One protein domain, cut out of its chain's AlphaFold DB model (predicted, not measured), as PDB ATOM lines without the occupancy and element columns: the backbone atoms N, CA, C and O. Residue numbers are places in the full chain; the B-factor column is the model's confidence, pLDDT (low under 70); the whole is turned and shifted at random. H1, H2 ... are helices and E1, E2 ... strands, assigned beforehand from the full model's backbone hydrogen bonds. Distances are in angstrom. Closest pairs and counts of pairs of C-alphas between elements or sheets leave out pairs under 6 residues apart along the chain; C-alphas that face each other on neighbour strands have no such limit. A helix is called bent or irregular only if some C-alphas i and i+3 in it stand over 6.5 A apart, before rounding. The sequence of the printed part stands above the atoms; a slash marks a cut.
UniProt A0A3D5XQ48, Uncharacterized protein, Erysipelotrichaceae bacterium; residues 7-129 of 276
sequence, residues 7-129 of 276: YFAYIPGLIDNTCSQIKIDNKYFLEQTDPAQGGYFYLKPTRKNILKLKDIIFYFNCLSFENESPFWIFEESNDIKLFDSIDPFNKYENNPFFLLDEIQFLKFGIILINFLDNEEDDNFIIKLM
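Overview. This is residues 7 to 129 of the 276 residues of an uncharacterized protein of Erysipelotrichaceae bacterium (UniProt A0A3D5XQ48). A strongly twisted sheet of five strands has the long helix H1 packed over one face; a second, smaller part, H2 and H3, lies off the sheet beyond a long loop. From H3 the printed part returns through E6 and a long tail to the E2 edge. The 123 printed residues include E1 E2 E3 E4 H1 E5 H2 H3 E6 in that order; the sheet, E2 E3 E4 E1 E5, is antiparallel. The class is mixed, with 58 residues in named elements, under half; the whole is compact, radius of gyration of the C-alphas 14.9 A, spans 43 by 37 by 24 A.

Along the chain. The sheet holds E2, residues 21 to 24, E3, 28 to 32, E4, 40 to 45 and 16.6 A long, E1, 7 to 10, from C-alpha 7 at (-33.311, -45.653, 12.531), and E5, 72 to 75. H1, 53 to 67, spans 20.9 A. H2 is 91 to 94, H3 96 to 108, 18.9 A, and E6 112 to 114, ending at (-22.982, -25.373, 11.122).

Arrangement. E2 E3 E4 form a meander, each strand the antiparallel neighbour of the one before; with E1, beside E4, they make a Greek key. N 22 and O 30 are 2.9 A apart, N 29 and O 44 2.8 A, N 9 and O 41 2.9 A, N 10 and O 72 2.8 A. H1 is on the sheet, making two layers; the closest C-alphas of E4 and H1 are Leu 43 and Ile 56, 7.0 A. E4, H1, E5 form a split strand-helix-strand unit, E1 between its strands, its crossover right-handed. H2, only just irregular with C-alphas 91 and 94 6.52 A apart, only just touches H3, only at the corner, by 3 pairs, closest Tyr 92 and Phe 98, 6.7 A. In H1 and H3 every O i to N i+4 pair is within hydrogen-bond range; H2 is too short for one. E6 pairs with no named strand; residues 113 to 114 pair with 14 to 15, parallel.

Size, cuts and confidence. The C-alphas of Lys 48 and Phe 89 are farthest apart, 44.5 A. The printed part has no cut; E5 to H2 is the long link. Mean pLDDT of the printed part is 72.0, under 70 at residues 16 to 20, 33 to 38 and 77 to 126.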
ATOM      1  N   TYR A   7     -34.720 -45.921  12.263       84.75
ATOM      2  CA  TYR A   7     -33.311 -45.653  12.531       84.75
ATOM      3  C   TYR A   7     -33.090 -44.150  12.597       84.75
ATOM      4  O   TYR A   7     -33.669 -43.404  11.803       84.75
ATOM      5  N   PHE A   8     -32.193 -43.733  13.480       86.38
ATOM      6  CA  PHE A   8     -31.690 -42.367  13.545       86.38
ATOM      7  C   PHE A   8     -30.167 -42.381  13.570       86.38
ATOM      8  O   PHE A   8     -29.558 -43.413  13.869       86.38
ATOM      9  N   ALA A   9     -29.547 -41.257  13.227       87.69
ATOM     10  CA  ALA A   9     -28.115 -41.090  13.396       87.69
ATOM     11  C   ALA A   9     -27.787 -39.909  14.295       87.69
ATOM     12  O   ALA A   9     -28.438 -38.872  14.232       87.69
ATOM     13  N   TYR A  10     -26.740 -40.080  15.090       85.56
ATOM     14  CA  TYR A  10     -26.090 -39.011  15.824       85.56
ATOM     15  C   TYR A  10     -24.848 -38.546  15.063       85.56
ATOM     16  O   TYR A  10     -23.996 -39.376  14.734       85.56
ATOM     17  N   ILE A  11     -24.745 -37.246  14.800       86.06
ATOM     18  CA  ILE A  11     -23.582 -36.571  14.218       86.06
ATOM     19  C   ILE A  11     -23.110 -35.521  15.235       86.06
ATOM     20  O   ILE A  11     -23.750 -34.474  15.356       86.06
ATOM     21  N   PRO A  12     -22.027 -35.779  15.988       79.62
ATOM     22  CA  PRO A  12     -21.606 -34.905  17.070       79.62
ATOM     23  C   PRO A  12     -21.203 -33.526  16.543       79.62
ATOM     24  O   PRO A  12     -20.664 -33.394  15.437       79.62
ATOM     25  N   GLY A  13     -21.526 -32.502  17.330       73.94
ATOM     26  CA  GLY A  13     -21.319 -31.092  17.000       73.94
ATOM     27  C   GLY A  13     -22.134 -30.541  15.822       73.94
ATOM     28  O   GLY A  13     -22.149 -29.326  15.643       73.94
ATOM     29  N   LEU A  14     -22.824 -31.360  15.017       78.88
ATOM     30  CA  LEU A  14     -23.583 -30.856  13.872       78.88
ATOM     31  C   LEU A  14     -24.917 -30.269  14.333       78.88
ATOM     32  O   LEU A  14     -25.726 -30.955  14.963       78.88
ATOM     33  N   ILE A  15     -25.156 -29.005  13.991       73.38
ATOM     34  CA  ILE A  15     -26.419 -28.326  14.278       73.38
ATOM     35  C   ILE A  15     -26.946 -27.699  12.991       73.38
ATOM     36  O   ILE A  15     -26.236 -26.935  12.335       73.38
ATOM     37  N   ASP A  16     -28.199 -28.002  12.655       69.25
ATOM     38  CA  ASP A  16     -28.978 -27.230  11.697       69.25
ATOM     39  C   ASP A  16     -29.885 -26.260  12.465       69.25
ATOM     40  O   ASP A  16     -30.840 -26.653  13.134       69.25
ATOM     41  N   ASN A  17     -29.554 -24.971  12.397       63.16
ATOM     42  CA  ASN A  17     -30.361 -23.908  13.005       63.16
ATOM     43  C   ASN A  17     -31.433 -23.366  12.047       63.16
ATOM     44  O   ASN A  17     -32.171 -22.459  12.419       63.16
ATOM     45  N   THR A  18     -31.479 -23.868  10.812       56.56
ATOM     46  CA  THR A  18     -32.144 -23.206   9.683       56.56
ATOM     47  C   THR A  18     -33.281 -24.023   9.083       56.56
ATOM     48  O   THR A  18     -34.217 -23.441   8.544       56.56
ATOM     49  N   CYS A  19     -33.261 -25.356   9.180       58.12
ATOM     50  CA  CYS A  19     -34.267 -26.197   8.534       58.12
ATOM     51  C   CYS A  19     -34.764 -27.342   9.428       58.12
ATOM     52  O   CYS A  19     -34.014 -28.201   9.877       58.12
ATOM     53  N   SER A  20     -36.086 -27.424   9.610       64.25
ATOM     54  CA  SER A  20     -36.726 -28.584  10.249       64.25
ATOM     55  C   SER A  20     -36.748 -29.821   9.337       64.25
ATOM     56  O   SER A  20     -36.784 -30.952   9.826       64.25
ATOM     57  N   GLN A  21     -36.710 -29.627   8.009       73.38
ATOM     58  CA  GLN A  21     -36.696 -30.705   7.015       73.38
ATOM     59  C   GLN A  21     -35.859 -30.346   5.778       73.38
ATOM     60  O   GLN A  21     -36.147 -29.390   5.060       73.38
ATOM     61  N   ILE A  22     -34.886 -31.192   5.448       82.12
ATOM     62  CA  ILE A  22     -34.062 -31.106   4.235       82.12
ATOM     63  C   ILE A  22     -34.415 -32.260   3.310       82.12
ATOM     64  O   ILE A  22     -34.471 -33.413   3.728       82.12
ATOM     65  N   LYS A  23     -34.616 -32.009   2.019       86.44
ATOM     66  CA  LYS A  23     -34.894 -33.089   1.068       86.44
ATOM     67  C   LYS A  23     -33.585 -33.698   0.559       86.44
ATOM     68  O   LYS A  23     -32.854 -33.077  -0.209       86.44
ATOM     69  N   ILE A  24     -33.317 -34.950   0.925       85.00
ATOM     70  CA  ILE A  24     -32.200 -35.732   0.385       85.00
ATOM     71  C   ILE A  24     -32.706 -36.581  -0.785       85.00
ATOM     72  O   ILE A  24     -33.423 -37.577  -0.623       85.00
ATOM     73  N   ASP A  25     -32.303 -36.184  -1.992       83.06
ATOM     74  CA  ASP A  25     -32.791 -36.727  -3.259       83.06
ATOM     75  C   ASP A  25     -34.333 -36.741  -3.360       83.06
ATOM     76  O   ASP A  25     -35.069 -36.117  -2.603       83.06
ATOM     77  N   ASN A  26     -34.883 -37.472  -4.329       85.12
ATOM     78  CA  ASN A  26     -36.331 -37.680  -4.441       85.12
ATOM     79  C   ASN A  26     -36.869 -38.770  -3.502       85.12
ATOM     80  O   ASN A  26     -38.019 -39.176  -3.667       85.12
ATOM     81  N   LYS A  27     -36.048 -39.285  -2.576       86.06
ATOM     82  CA  LYS A  27     -36.382 -40.484  -1.799       86.06
ATOM     83  C   LYS A  27     -36.646 -40.234  -0.321       86.06
ATOM     84  O   LYS A  27     -37.520 -40.913   0.225       86.06
ATOM     85  N   TYR A  28     -35.910 -39.320   0.306       89.50
ATOM     86  CA  TYR A  28     -35.929 -39.143   1.755       89.50
ATOM     87  C   TYR A  28     -35.912 -37.662   2.142       89.50
ATOM     88  O   TYR A  28     -35.417 -36.815   1.402       89.50
ATOM     89  N   PHE A  29     -36.452 -37.362   3.313       88.44
ATOM     90  CA  PHE A  29     -36.208 -36.126   4.041       88.44
ATOM     91  C   PHE A  29     -35.255 -36.426   5.194       88.44
ATOM     92  O   PHE A  29     -35.391 -37.466   5.833       88.44
ATOM     93  N   LEU A  30     -34.293 -35.546   5.429       87.69
ATOM     94  CA  LEU A  30     -33.507 -35.482   6.649       87.69
ATOM     95  C   LEU A  30     -34.215 -34.526   7.599       87.69
ATOM     96  O   LEU A  30     -34.494 -33.390   7.223       87.69
ATOM     97  N   GLU A  31     -34.511 -34.987   8.803       85.56
ATOM     98  CA  GLU A  31     -35.154 -34.178   9.833       85.56
ATOM     99  C   GLU A  31     -34.305 -34.172  11.092       85.56
ATOM    100  O   GLU A  31     -33.816 -35.227  11.504       85.56
ATOM    101  N   GLN A  32     -34.176 -33.004  11.715       80.50
ATOM    102  CA  GLN A  32     -33.600 -32.857  13.044       80.50
ATOM    103  C   GLN A  32     -34.744 -32.696  14.051       80.50
ATOM    104  O   GLN A  32     -35.562 -31.788  13.922       80.50
ATOM    105  N   THR A  33     -34.848 -33.602  15.025       68.94
ATOM    106  CA  THR A  33     -35.989 -33.636  15.965       68.94
ATOM    107  C   THR A  33     -35.959 -32.521  16.999       68.94
ATOM    108  O   THR A  33     -37.018 -32.080  17.434       68.94
ATOM    109  N   ASP A  34     -34.769 -32.063  17.383       67.62
ATOM    110  CA  ASP A  34     -34.592 -30.928  18.283       67.62
ATOM    111  C   ASP A  34     -33.217 -30.270  18.031       67.62
ATOM    112  O   ASP A  34     -32.182 -30.839  18.403       67.62
ATOM    113  N   PRO A  35     -33.172 -29.083  17.396       63.81
ATOM    114  CA  PRO A  35     -31.937 -28.323  17.210       63.81
ATOM    115  C   PRO A  35     -31.201 -28.016  18.522       63.81
ATOM    116  O   PRO A  35     -29.972 -27.950  18.534       63.81
ATOM    117  N   ALA A  36     -31.924 -27.881  19.641       59.59
ATOM    118  CA  ALA A  36     -31.353 -27.598  20.954       59.59
ATOM    119  C   ALA A  36     -30.747 -28.838  21.634       59.59
ATOM    120  O   ALA A  36     -29.841 -28.690  22.457       59.59
ATOM    121  N   GLN A  37     -31.196 -30.050  21.282       58.19
ATOM    122  CA  GLN A  37     -30.614 -31.308  21.783       58.19
ATOM    123  C   GLN A  37     -29.472 -31.846  20.905       58.19
ATOM    124  O   GLN A  37     -28.815 -32.809  21.300       58.19
ATOM    125  N   GLY A  38     -29.185 -31.173  19.782       65.38
ATOM    126  CA  GLY A  38     -27.994 -31.374  18.949       65.38
ATOM    127  C   GLY A  38     -28.012 -32.659  18.119       65.38
ATOM    128  O   GLY A  38     -28.719 -33.594  18.449       65.38
ATOM    129  N   GLY A  39     -27.253 -32.696  17.016       75.56
ATOM    130  CA  GLY A  39     -26.725 -33.884  16.324       75.56
ATOM    131  C   GLY A  39     -27.641 -35.035  15.865       75.56
ATOM    132  O   GLY A  39     -27.158 -35.896  15.133       75.56
ATOM    133  N   TYR A  40     -28.909 -35.124  16.270       83.94
ATOM    134  CA  TYR A  40     -29.798 -36.249  15.971       83.94
ATOM    135  C   TYR A  40     -30.578 -36.006  14.684       83.94
ATOM    136  O   TYR A  40     -31.374 -35.073  14.585       83.94
ATOM    137  N   PHE A  41     -30.388 -36.895  13.716       86.38
ATOM    138  CA  PHE A  41     -31.005 -36.811  12.403       86.38
ATOM    139  C   PHE A  41     -31.760 -38.090  12.050       86.38
ATOM    140  O   PHE A  41     -31.270 -39.209  12.226       86.38
ATOM    141  N   TYR A  42     -32.937 -37.916  11.460       87.94
ATOM    142  CA  TYR A  42     -33.809 -38.985  10.991       87.94
ATOM    143  C   TYR A  42     -33.955 -38.914   9.479       87.94
ATOM    144  O   TYR A  42     -34.113 -37.836   8.912       87.94
ATOM    145  N   LEU A  43     -33.969 -40.075   8.821       87.50
ATOM    146  CA  LEU A  43     -34.349 -40.164   7.415       87.50
ATOM    147  C   LEU A  43     -35.804 -40.605   7.295       87.50
ATOM    148  O   LEU A  43     -36.126 -41.773   7.515       87.50
ATOM    149  N   LYS A  44     -36.684 -39.694   6.884       87.94
ATOM    150  CA  LYS A  44     -38.090 -40.002   6.619       87.94
ATOM    151  C   LYS A  44     -38.316 -40.294   5.136       87.94
ATOM    152  O   LYS A  44     -37.959 -39.478   4.287       87.94
ATOM    153  N   PRO A  45     -38.897 -41.445   4.760       86.94
ATOM    154  CA  PRO A  45     -39.180 -41.740   3.362       86.94
ATOM    155  C   PRO A  45     -40.251 -40.810   2.783       86.94
ATOM    156  O   PRO A  45     -41.265 -40.517   3.412       86.94
ATOM    157  N   THR A  46     -40.090 -40.415   1.524       84.81
ATOM    158  CA  THR A  46     -41.144 -39.707   0.788       84.81
ATOM    159  C   THR A  46     -42.255 -40.695   0.405       84.81
ATOM    160  O   THR A  46     -41.974 -41.599  -0.383       84.81
ATOM    161  N   ARG A  47     -43.486 -40.516   0.921       76.12
ATOM    162  CA  ARG A  47     -44.795 -41.186   0.638       76.12
ATOM    163  C   ARG A  47     -44.819 -42.684   0.245       76.12
ATOM    164  O   ARG A  47     -45.599 -43.427   0.821       76.12
ATOM    165  N   LYS A  48     -44.054 -43.127  -0.759       76.50
ATOM    166  CA  LYS A  48     -44.019 -44.501  -1.303       76.50
ATOM    167  C   LYS A  48     -42.695 -45.250  -1.091       76.50
ATOM    168  O   LYS A  48     -42.611 -46.423  -1.444       76.50
ATOM    169  N   ASN A  49     -41.650 -44.602  -0.578       80.00
ATOM    170  CA  ASN A  49     -40.360 -45.266  -0.381       80.00
ATOM    171  C   ASN A  49     -40.327 -46.061   0.928       80.00
ATOM    172  O   ASN A  49     -40.890 -45.652   1.936       80.00
ATOM    173  N   ILE A  50     -39.622 -47.191   0.912       84.44
ATOM    174  CA  ILE A  50     -39.284 -47.946   2.122       84.44
ATOM    175  C   ILE A  50     -37.865 -47.545   2.519       84.44
ATOM    176  O   ILE A  50     -36.959 -47.536   1.678       84.44
ATOM    177  N   LEU A  51     -37.671 -47.198   3.789       85.44
ATOM    178  CA  LEU A  51     -36.353 -46.894   4.328       85.44
ATOM    179  C   LEU A  51     -35.531 -48.186   4.420       85.44
ATOM    180  O   LEU A  51     -35.962 -49.164   5.027       85.44
ATOM    181  N   LYS A  52     -34.364 -48.215   3.772       88.81
ATOM    182  CA  LYS A  52     -33.449 -49.365   3.796       88.81
ATOM    183  C   LYS A  52     -32.178 -48.968   4.531       88.81
ATOM    184  O   LYS A  52     -31.616 -47.919   4.233       88.81
ATOM    185  N   LEU A  53     -31.665 -49.843   5.398       87.75
ATOM    186  CA  LEU A  53     -30.436 -49.589   6.162       87.75
ATOM    187  C   LEU A  53     -29.246 -49.194   5.271       87.75
ATOM    188  O   LEU A  53     -28.497 -48.282   5.598       87.75
ATOM    189  N   LYS A  54     -29.108 -49.811   4.092       91.12
ATOM    190  CA  LYS A  54     -28.055 -49.447   3.126       91.12
ATOM    191  C   LYS A  54     -28.161 -48.008   2.608       91.12
ATOM    192  O   LYS A  54     -27.138 -47.394   2.322       91.12
ATOM    193  N   ASP A  55     -29.382 -47.498   2.460       90.88
ATOM    194  CA  ASP A  55     -29.624 -46.136   1.995       90.88
ATOM    195  C   ASP A  55     -29.317 -45.170   3.149       90.88
ATOM    196  O   ASP A  55     -28.608 -44.192   2.941       90.88
ATOM    197  N   ILE A  56     -29.724 -45.519   4.378       90.81
ATOM    198  CA  ILE A  56     -29.375 -44.786   5.604       90.81
ATOM    199  C   ILE A  56     -27.856 -44.623   5.737       90.81
ATOM    200  O   ILE A  56     -27.358 -43.502   5.816       90.81
ATOM    201  N   ILE A  57     -27.113 -45.732   5.690       93.50
ATOM    202  CA  ILE A  57     -25.648 -45.729   5.787       93.50
ATOM    203  C   ILE A  57     -25.030 -44.871   4.680       93.50
ATOM    204  O   ILE A  57     -24.125 -44.083   4.945       93.50
ATOM    205  N   PHE A  58     -25.516 -44.991   3.442       94.75
ATOM    206  CA  PHE A  58     -24.995 -44.208   2.324       94.75
ATOM    207  C   PHE A  58     -25.175 -42.701   2.533       94.75
ATOM    208  O   PHE A  58     -24.214 -41.951   2.360       94.75
ATOM    209  N   TYR A  59     -26.370 -42.249   2.919       93.50
ATOM    210  CA  TYR A  59     -26.620 -40.821   3.114       93.50
ATOM    211  C   TYR A  59     -25.867 -40.255   4.307       93.50
ATOM    212  O   TYR A  59     -25.313 -39.165   4.191       93.50
ATOM    213  N   PHE A  60     -25.763 -40.994   5.411       93.81
ATOM    214  CA  PHE A  60     -24.970 -40.537   6.548       93.81
ATOM    215  C   PHE A  60     -23.465 -40.544   6.271       93.81
ATOM    216  O   PHE A  60     -22.779 -39.631   6.720       93.81
ATOM    217  N   ASN A  61     -22.954 -41.457   5.437       95.44
ATOM    218  CA  ASN A  61     -21.585 -41.341   4.923       95.44
ATOM    219  C   ASN A  61     -21.398 -40.056   4.093       95.44
ATOM    220  O   ASN A  61     -20.374 -39.390   4.219       95.44
ATOM    221  N   CYS A  62     -22.382 -39.676   3.268       94.12
ATOM    222  CA  CYS A  62     -22.327 -38.420   2.508       94.12
ATOM    223  C   CYS A  62     -22.354 -37.195   3.436       94.12
ATOM    224  O   CYS A  62     -21.528 -36.302   3.280       94.12
ATOM    225  N   LEU A  63     -23.259 -37.168   4.419       91.12
ATOM    226  CA  LEU A  63     -23.360 -36.083   5.402       91.12
ATOM    227  C   LEU A  63     -22.065 -35.940   6.207       91.12
ATOM    228  O   LEU A  63     -21.545 -34.839   6.352       91.12
ATOM    229  N   SER A  64     -21.513 -37.060   6.667       91.06
ATOM    230  CA  SER A  64     -20.235 -37.130   7.374       91.06
ATOM    231  C   SER A  64     -19.076 -36.593   6.539       91.06
ATOM    232  O   SER A  64     -18.258 -35.820   7.031       91.06
ATOM    233  N   PHE A  65     -19.038 -36.952   5.254       94.00
ATOM    234  CA  PHE A  65     -18.039 -36.458   4.316       94.00
ATOM    235  C   PHE A  65     -18.140 -34.947   4.073       94.00
ATOM    236  O   PHE A  65     -17.113 -34.279   4.008       94.00
ATOM    237  N   GLU A  66     -19.341 -34.393   3.912       91.12
ATOM    238  CA  GLU A  66     -19.525 -32.956   3.642       91.12
ATOM    239  C   GLU A  66     -19.213 -32.097   4.878       91.12
ATOM    240  O   GLU A  66     -18.690 -30.993   4.737       91.12
ATOM    241  N   ASN A  67     -19.475 -32.627   6.078       87.50
ATOM    242  CA  ASN A  67     -19.375 -31.891   7.341       87.50
ATOM    243  C   ASN A  67     -18.139 -32.240   8.188       87.50
ATOM    244  O   ASN A  67     -18.063 -31.800   9.326       87.50
ATOM    245  N   GLU A  68     -17.193 -33.047   7.690       89.56
ATOM    246  CA  GLU A  68     -15.998 -33.490   8.443       89.56
ATOM    247  C   GLU A  68     -16.301 -34.071   9.841       89.56
ATOM    248  O   GLU A  68     -15.476 -33.985  10.750       89.56
ATOM    249  N   SER A  69     -17.469 -34.698  10.015       86.62
ATOM    250  CA  SER A  69     -17.941 -35.181  11.318       86.62
ATOM    251  C   SER A  69     -18.300 -36.673  11.263       86.62
ATOM    252  O   SER A  69     -18.972 -37.105  10.320       86.62
ATOM    253  N   PRO A  70     -17.841 -37.515  12.209       89.69
ATOM    254  CA  PRO A  70     -18.282 -38.904  12.324       89.69
ATOM    255  C   PRO A  70     -19.780 -39.013  12.637       89.69
ATOM    256  O   PRO A  70     -20.406 -38.073  13.106       89.69
ATOM    257  N   PHE A  71     -20.360 -40.195  12.427       89.69
ATOM    258  CA  PHE A  71     -21.750 -40.463  12.801       89.69
ATOM    259  C   PHE A  71     -21.959 -41.877  13.345       89.69
ATOM    260  O   PHE A  71     -21.239 -42.814  12.980       89.69
ATOM    261  N   TRP A  72     -23.011 -42.063  14.132       88.25
ATOM    262  CA  TRP A  72     -23.442 -43.362  14.650       88.25
ATOM    263  C   TRP A  72     -24.913 -43.576  14.332       88.25
ATOM    264  O   TRP A  72     -25.697 -42.656  14.510       88.25
ATOM    265  N   ILE A  73     -25.275 -44.765  13.847       88.88
ATOM    266  CA  ILE A  73     -26.669 -45.136  13.568       88.88
ATOM    267  C   ILE A  73     -27.181 -45.983  14.722       88.88
ATOM    268  O   ILE A  73     -26.516 -46.937  15.127       88.88
ATOM    269  N   PHE A  74     -28.385 -45.669  15.177       85.56
ATOM    270  CA  PHE A  74     -29.083 -46.383  16.229       85.56
ATOM    271  C   PHE A  74     -30.440 -46.858  15.731       85.56
ATOM    272  O   PHE A  74     -31.081 -46.221  14.892       85.56
ATOM    273  N   GLU A  75     -30.853 -48.006  16.251       85.25
ATOM    274  CA  GLU A  75     -32.211 -48.499  16.108       85.25
ATOM    275  C   GLU A  75     -33.090 -47.828  17.165       85.25
ATOM    276  O   GLU A  75     -32.743 -47.822  18.345       85.25
ATOM    277  N   GLU A  76     -34.223 -47.264  16.755       77.31
ATOM    278  CA  GLU A  76     -35.224 -46.740  17.678       77.31
ATOM    279  C   GLU A  76     -35.910 -47.927  18.369       77.31
ATOM    280  O   GLU A  76     -36.862 -48.523  17.856       77.31
ATOM    281  N   SER A  77     -35.380 -48.329  19.524       69.75
ATOM    282  CA  SER A  77     -36.081 -49.243  20.416       69.75
ATOM    283  C   SER A  77     -37.067 -48.449  21.277       69.75
ATOM    284  O   SER A  77     -36.854 -47.273  21.564       69.75
ATOM    285  N   ASN A  78     -38.149 -49.096  21.723       54.28
ATOM    286  CA  ASN A  78     -39.135 -48.462  22.613       54.28
ATOM    287  C   ASN A  78     -38.534 -48.015  23.963       54.28
ATOM    288  O   ASN A  78     -39.199 -47.290  24.697       54.28
ATOM    289  N   ASP A  79     -37.316 -48.461  24.286       49.47
ATOM    290  CA  ASP A  79     -36.671 -48.266  25.586       49.47
ATOM    291  C   ASP A  79     -35.554 -47.216  25.555       49.47
ATOM    292  O   ASP A  79     -35.034 -46.851  26.610       49.47
ATOM    293  N   ILE A  80     -35.202 -46.676  24.380       50.94
ATOM    294  CA  ILE A  80     -34.401 -45.450  24.335       50.94
ATOM    295  C   ILE A  80     -35.368 -44.315  24.657       50.94
ATOM    296  O   ILE A  80     -35.905 -43.654  23.770       50.94
ATOM    297  N   LYS A  81     -35.602 -44.081  25.953       50.50
ATOM    298  CA  LYS A  81     -35.984 -42.744  26.398       50.50
ATOM    299  C   LYS A  81     -34.861 -41.838  25.916       50.50
ATOM    300  O   LYS A  81     -33.776 -41.862  26.494       50.50
ATOM    301  N   LEU A  82     -35.088 -41.141  24.804       51.69
ATOM    302  CA  LEU A  82     -34.248 -40.036  24.362       51.69
ATOM    303  C   LEU A  82     -34.279 -39.034  25.509       51.69
ATOM    304  O   LEU A  82     -35.255 -38.324  25.706       51.69
ATOM    305  N   PHE A  83     -33.253 -39.200  26.335       48.94
ATOM    306  CA  PHE A  83     -32.883 -38.540  27.566       48.94
ATOM    307  C   PHE A  83     -33.863 -37.447  27.999       48.94
ATOM    308  O   PHE A  83     -33.835 -36.336  27.475       48.94
ATOM    309  N   ASP A  84     -34.687 -37.761  29.008       43.19
ATOM    310  CA  ASP A  84     -35.322 -36.729  29.831       43.19
ATOM    311  C   ASP A  84     -34.235 -35.704  30.203       43.19
ATOM    312  O   ASP A  84     -33.093 -36.090  30.442       43.19
ATOM    313  N   SER A  85     -34.543 -34.407  30.177       43.75
ATOM    314  CA  SER A  85     -33.576 -33.312  30.340       43.75
ATOM    315  C   SER A  85     -32.685 -33.497  31.582       43.75
ATOM    316  O   SER A  85     -33.075 -33.141  32.694       43.75
ATOM    317  N   ILE A  86     -31.495 -34.078  31.404       42.69
ATOM    318  CA  ILE A  86     -30.570 -34.390  32.498       42.69
ATOM    319  C   ILE A  86     -29.670 -33.182  32.769       42.69
ATOM    320  O   ILE A  86     -29.075 -32.596  31.860       42.69
ATOM    321  N   ASP A  87     -29.592 -32.847  34.057       41.09
ATOM    322  CA  ASP A  87     -28.741 -31.838  34.687       41.09
ATOM    323  C   ASP A  87     -27.342 -31.740  34.033       41.09
ATOM    324  O   ASP A  87     -26.627 -32.745  33.941       41.09
ATOM    325  N   PRO A  88     -26.917 -30.541  33.583       46.56
ATOM    326  CA  PRO A  88     -25.661 -30.343  32.873       46.56
ATOM    327  C   PRO A  88     -24.389 -30.702  33.658       46.56
ATOM    328  O   PRO A  88     -23.344 -30.824  33.022       46.56
ATOM    329  N   PHE A  89     -24.441 -30.883  34.983       40.91
ATOM    330  CA  PHE A  89     -23.254 -31.209  35.790       40.91
ATOM    331  C   PHE A  89     -23.056 -32.710  36.059       40.91
ATOM    332  O   PHE A  89     -21.912 -33.143  36.171       40.91
ATOM    333  N   ASN A  90     -24.114 -33.530  36.022       44.47
ATOM    334  CA  ASN A  90     -24.012 -35.004  36.050       44.47
ATOM    335  C   ASN A  90     -23.797 -35.624  34.644       44.47
ATOM    336  O   ASN A  90     -23.836 -36.843  34.475       44.47
ATOM    337  N   LYS A  91     -23.563 -34.781  33.623       46.00
ATOM    338  CA  LYS A  91     -23.486 -35.113  32.184       46.00
ATOM    339  C   LYS A  91     -22.374 -36.075  31.769       46.00
ATOM    340  O   LYS A  91     -22.539 -36.775  30.772       46.00
ATOM    341  N   TYR A  92     -21.236 -36.060  32.457       46.59
ATOM    342  CA  TYR A  92     -20.013 -36.659  31.916       46.59
ATOM    343  C   TYR A  92     -19.913 -38.169  32.142       46.59
ATOM    344  O   TYR A  92     -19.320 -38.856  31.317       46.59
ATOM    345  N   GLU A  93     -20.502 -38.702  33.215       46.66
ATOM    346  CA  GLU A  93     -20.269 -40.105  33.593       46.66
ATOM    347  C   GLU A  93     -21.169 -41.106  32.855       46.66
ATOM    348  O   GLU A  93     -20.778 -42.258  32.691       46.66
ATOM    349  N   ASN A  94     -22.340 -40.687  32.355       53.28
ATOM    350  CA  ASN A  94     -23.368 -41.626  31.879       53.28
ATOM    351  C   ASN A  94     -23.791 -41.464  30.414       53.28
ATOM    352  O   ASN A  94     -24.646 -42.218  29.950       53.28
ATOM    353  N   ASN A  95     -23.235 -40.501  29.672       61.25
ATOM    354  CA  ASN A  95     -23.625 -40.286  28.283       61.25
ATOM    355  C   ASN A  95     -22.406 -40.355  27.339       61.25
ATOM    356  O   ASN A  95     -21.632 -39.397  27.252       61.25
ATOM    357  N   PRO A  96     -22.241 -41.467  26.592       60.91
ATOM    358  CA  PRO A  96     -21.101 -41.665  25.698       60.91
ATOM    359  C   PRO A  96     -21.033 -40.632  24.564       60.91
ATOM    360  O   PRO A  96     -19.968 -40.457  23.980       60.91
ATOM    361  N   PHE A  97     -22.121 -39.913  24.261       64.06
ATOM    362  CA  PHE A  97     -22.142 -38.888  23.218       64.06
ATOM    363  C   PHE A  97     -21.324 -37.642  23.583       64.06
ATOM    364  O   PHE A  97     -20.654 -37.103  22.704       64.06
ATOM    365  N   PHE A  98     -21.261 -37.251  24.864       63.91
ATOM    366  CA  PHE A  98     -20.403 -36.134  25.293       63.91
ATOM    367  C   PHE A  98     -18.921 -36.445  25.113       63.91
ATOM    368  O   PHE A  98     -18.156 -35.581  24.699       63.91
ATOM    369  N   LEU A  99     -18.506 -37.690  25.367       64.56
ATOM    370  CA  LEU A  99     -17.129 -38.107  25.107       64.56
ATOM    371  C   LEU A  99     -16.789 -37.994  23.612       64.56
ATOM    372  O   LEU A  99     -15.677 -37.614  23.259       64.56
ATOM    373  N   LEU A 100     -17.749 -38.292  22.729       66.94
ATOM    374  CA  LEU A 100     -17.569 -38.152  21.284       66.94
ATOM    375  C   LEU A 100     -17.457 -36.683  20.854       66.94
ATOM    376  O   LEU A 100     -16.612 -36.376  20.012       66.94
ATOM    377  N   ASP A 101     -18.251 -35.786  21.445       65.31
ATOM    378  CA  ASP A 101     -18.129 -34.338  21.223       65.31
ATOM    379  C   ASP A 101     -16.771 -33.806  21.704       65.31
ATOM    380  O   ASP A 101     -16.107 -33.066  20.980       65.31
ATOM    381  N   GLU A 102     -16.302 -34.228  22.881       66.25
ATOM    382  CA  GLU A 102     -14.995 -33.826  23.417       66.25
ATOM    383  C   GLU A 102     -13.834 -34.357  22.566       66.25
ATOM    384  O   GLU A 102     -12.873 -33.634  22.303       66.25
ATOM    385  N   ILE A 103     -13.919 -35.587  22.047       67.12
ATOM    386  CA  ILE A 103     -12.915 -36.111  21.105       67.12
ATOM    387  C   ILE A 103     -12.877 -35.260  19.828       67.12
ATOM    388  O   ILE A 103     -11.790 -34.964  19.322       67.12
ATOM    389  N   GLN A 104     -14.031 -34.837  19.305       65.94
ATOM    390  CA  GLN A 104     -14.066 -33.917  18.166       65.94
ATOM    391  C   GLN A 104     -13.471 -32.553  18.509       65.94
ATOM    392  O   GLN A 104     -12.656 -32.030  17.741       65.94
ATOM    393  N   PHE A 105     -13.807 -32.013  19.679       68.56
ATOM    394  CA  PHE A 105     -13.244 -30.762  20.161       68.56
ATOM    395  C   PHE A 105     -11.721 -30.841  20.285       68.56
ATOM    396  O   PHE A 105     -11.027 -29.957  19.793       68.56
ATOM    397  N   LEU A 106     -11.173 -31.919  20.842       66.38
ATOM    398  CA  LEU A 106      -9.725 -32.111  20.944       66.38
ATOM    399  C   LEU A 106      -9.044 -32.190  19.569       66.38
ATOM    400  O   LEU A 106      -7.933 -31.690  19.396       66.38
ATOM    401  N   LYS A 107      -9.701 -32.791  18.571       66.31
ATOM    402  CA  LYS A 107      -9.145 -32.931  17.216       66.31
ATOM    403  C   LYS A 107      -9.161 -31.634  16.419       66.31
ATOM    404  O   LYS A 107      -8.195 -31.319  15.717       66.31
ATOM    405  N   PHE A 108     -10.265 -30.900  16.494       62.59
ATOM    406  CA  PHE A 108     -10.515 -29.772  15.605       62.59
ATOM    407  C   PHE A 108     -10.481 -28.413  16.312       62.59
ATOM    408  O   PHE A 108     -10.355 -27.395  15.640       62.59
ATOM    409  N   GLY A 109     -10.535 -28.376  17.645       61.34
ATOM    410  CA  GLY A 109     -10.732 -27.158  18.438       61.34
ATOM    411  C   GLY A 109     -12.152 -26.594  18.321       61.34
ATOM    412  O   GLY A 109     -12.380 -25.420  18.617       61.34
ATOM    413  N   ILE A 110     -13.094 -27.406  17.835       61.72
ATOM    414  CA  ILE A 110     -14.428 -26.989  17.392       61.72
ATOM    415  C   ILE A 110     -15.478 -27.706  18.210       61.72
ATOM    416  O   ILE A 110     -15.371 -28.903  18.447       61.72
ATOM    417  N   ILE A 111     -16.488 -26.955  18.630       63.09
ATOM    418  CA  ILE A 111     -17.590 -27.490  19.428       63.09
ATOM    419  C   ILE A 111     -18.784 -27.767  18.535       63.09
ATOM    420  O   ILE A 111     -19.448 -28.779  18.706       63.09
ATOM    421  N   LEU A 112     -19.049 -26.867  17.586       66.31
ATOM    422  CA  LEU A 112     -20.213 -26.943  16.719       66.31
ATOM    423  C   LEU A 112     -19.805 -26.767  15.265       66.31
ATOM    424  O   LEU A 112     -18.949 -25.939  14.958       66.31
ATOM    425  N   ILE A 113     -20.451 -27.514  14.385       68.06
ATOM    426  CA  ILE A 113     -20.336 -27.424  12.937       68.06
ATOM    427  C   ILE A 113     -21.703 -26.975  12.434       68.06
ATOM    428  O   ILE A 113     -22.717 -27.610  12.738       68.06
ATOM    429  N   ASN A 114     -21.737 -25.870  11.694       67.75
ATOM    430  CA  ASN A 114     -22.982 -25.373  11.122       67.75
ATOM    431  C   ASN A 114     -23.331 -26.212   9.889       67.75
ATOM    432  O   ASN A 114     -22.536 -26.318   8.950       67.75
ATOM    433  N   PHE A 115     -24.520 -26.814   9.904       65.38
ATOM    434  CA  PHE A 115     -25.034 -27.583   8.782       65.38
ATOM    435  C   PHE A 115     -25.395 -26.656   7.618       65.38
ATOM    436  O   PHE A 115     -26.354 -25.908   7.734       65.38
ATOM    437  N   LEU A 116     -24.653 -26.757   6.505       62.53
ATOM    438  CA  LEU A 116     -24.828 -25.988   5.261       62.53
ATOM    439  C   LEU A 116     -24.824 -24.458   5.451       62.53
ATOM    440  O   LEU A 116     -25.725 -23.866   6.029       62.53
ATOM    441  N   ASP A 117     -23.823 -23.792   4.876       53.62
ATOM    442  CA  ASP A 117     -23.778 -22.327   4.787       53.62
ATOM    443  C   ASP A 117     -24.790 -21.843   3.735       53.62
ATOM    444  O   ASP A 117     -24.430 -21.605   2.584       53.62
ATOM    445  N   ASN A 118     -26.074 -21.794   4.090       51.16
ATOM    446  CA  ASN A 118     -27.089 -21.159   3.261       51.16
ATOM    447  C   ASN A 118     -27.386 -19.784   3.848       51.16
ATOM    448  O   ASN A 118     -27.915 -19.668   4.952       51.16
ATOM    449  N   GLU A 119     -27.012 -18.750   3.102       48.47
ATOM    450  CA  GLU A 119     -27.457 -17.383   3.345       48.47
ATOM    451  C   GLU A 119     -28.996 -17.365   3.312       48.47
ATOM    452  O   GLU A 119     -29.598 -17.672   2.288       48.47
ATOM    453  N   GLU A 120     -29.590 -17.121   4.484       45.16
ATOM    454  CA  GLU A 120     -30.956 -16.659   4.774       45.16
ATOM    455  C   GLU A 120     -31.973 -16.725   3.620       45.16
ATOM    456  O   GLU A 120     -32.350 -15.706   3.044       45.16
ATOM    457  N   ASP A 121     -32.487 -17.919   3.320       48.06
ATOM    458  CA  ASP A 121     -33.661 -18.045   2.456       48.06
ATOM    459  C   ASP A 121     -34.633 -19.077   3.055       48.06
ATOM    460  O   ASP A 121     -34.642 -20.263   2.710       48.06
ATOM    461  N   ASP A 122     -35.444 -18.599   4.007       51.69
ATOM    462  CA  ASP A 122     -36.332 -19.346   4.923       51.69
ATOM    463  C   ASP A 122     -37.378 -20.261   4.246       51.69
ATOM    464  O   ASP A 122     -38.136 -20.961   4.917       51.69
ATOM    465  N   ASN A 123     -37.447 -20.288   2.911       52.22
ATOM    466  CA  ASN A 123     -38.466 -21.022   2.153       52.22
ATOM    467  C   ASN A 123     -37.921 -22.114   1.219       52.22
ATOM    468  O   ASN A 123     -38.705 -22.756   0.507       52.22
ATOM    469  N   PHE A 124     -36.611 -22.374   1.196       55.25
ATOM    470  CA  PHE A 124     -36.057 -23.376   0.289       55.25
ATOM    471  C   PHE A 124     -35.917 -24.750   0.937       55.25
ATOM    472  O   PHE A 124     -35.092 -24.994   1.810       55.25
ATOM    473  N   ILE A 125     -36.663 -25.718   0.394       64.62
ATOM    474  CA  ILE A 125     -36.324 -27.132   0.545       64.62
ATOM    475  C   ILE A 125     -34.923 -27.332  -0.045       64.62
ATOM    476  O   ILE A 125     -34.764 -27.435  -1.268       64.62
ATOM    477  N   ILE A 126     -33.918 -27.431   0.822       69.56
ATOM    478  CA  ILE A 126     -32.551 -27.786   0.448       69.56
ATOM    479  C   ILE A 126     -32.600 -29.168  -0.211       69.56
ATOM    480  O   ILE A 126     -33.092 -30.134   0.375       69.56
ATOM    481  N   LYS A 127     -32.122 -29.263  -1.458       77.25
ATOM    482  CA  LYS A 127     -32.064 -30.519  -2.218       77.25
ATOM    483  C   LYS A 127     -30.641 -31.052  -2.252       77.25
ATOM    484  O   LYS A 127     -29.844 -30.678  -3.110       77.25
ATOM    485  N   LEU A 128     -30.348 -31.991  -1.361       82.38
ATOM    486  CA  LEU A 128     -29.073 -32.704  -1.346       82.38
ATOM    487  C   LEU A 128     -29.133 -33.846  -2.362       82.38
ATOM    488  O   LEU A 128     -29.721 -34.896  -2.109       82.38
ATOM    489  N   MET A 129     -28.555 -33.633  -3.547       87.31
ATOM    490  CA  MET A 129     -28.567 -34.598  -4.658       87.31
ATOM    491  C   MET A 129     -27.494 -35.692  -4.489       87.31
ATOM    492  O   MET A 129     -26.722 -35.972  -5.414       87.31
TER     493      MET A 129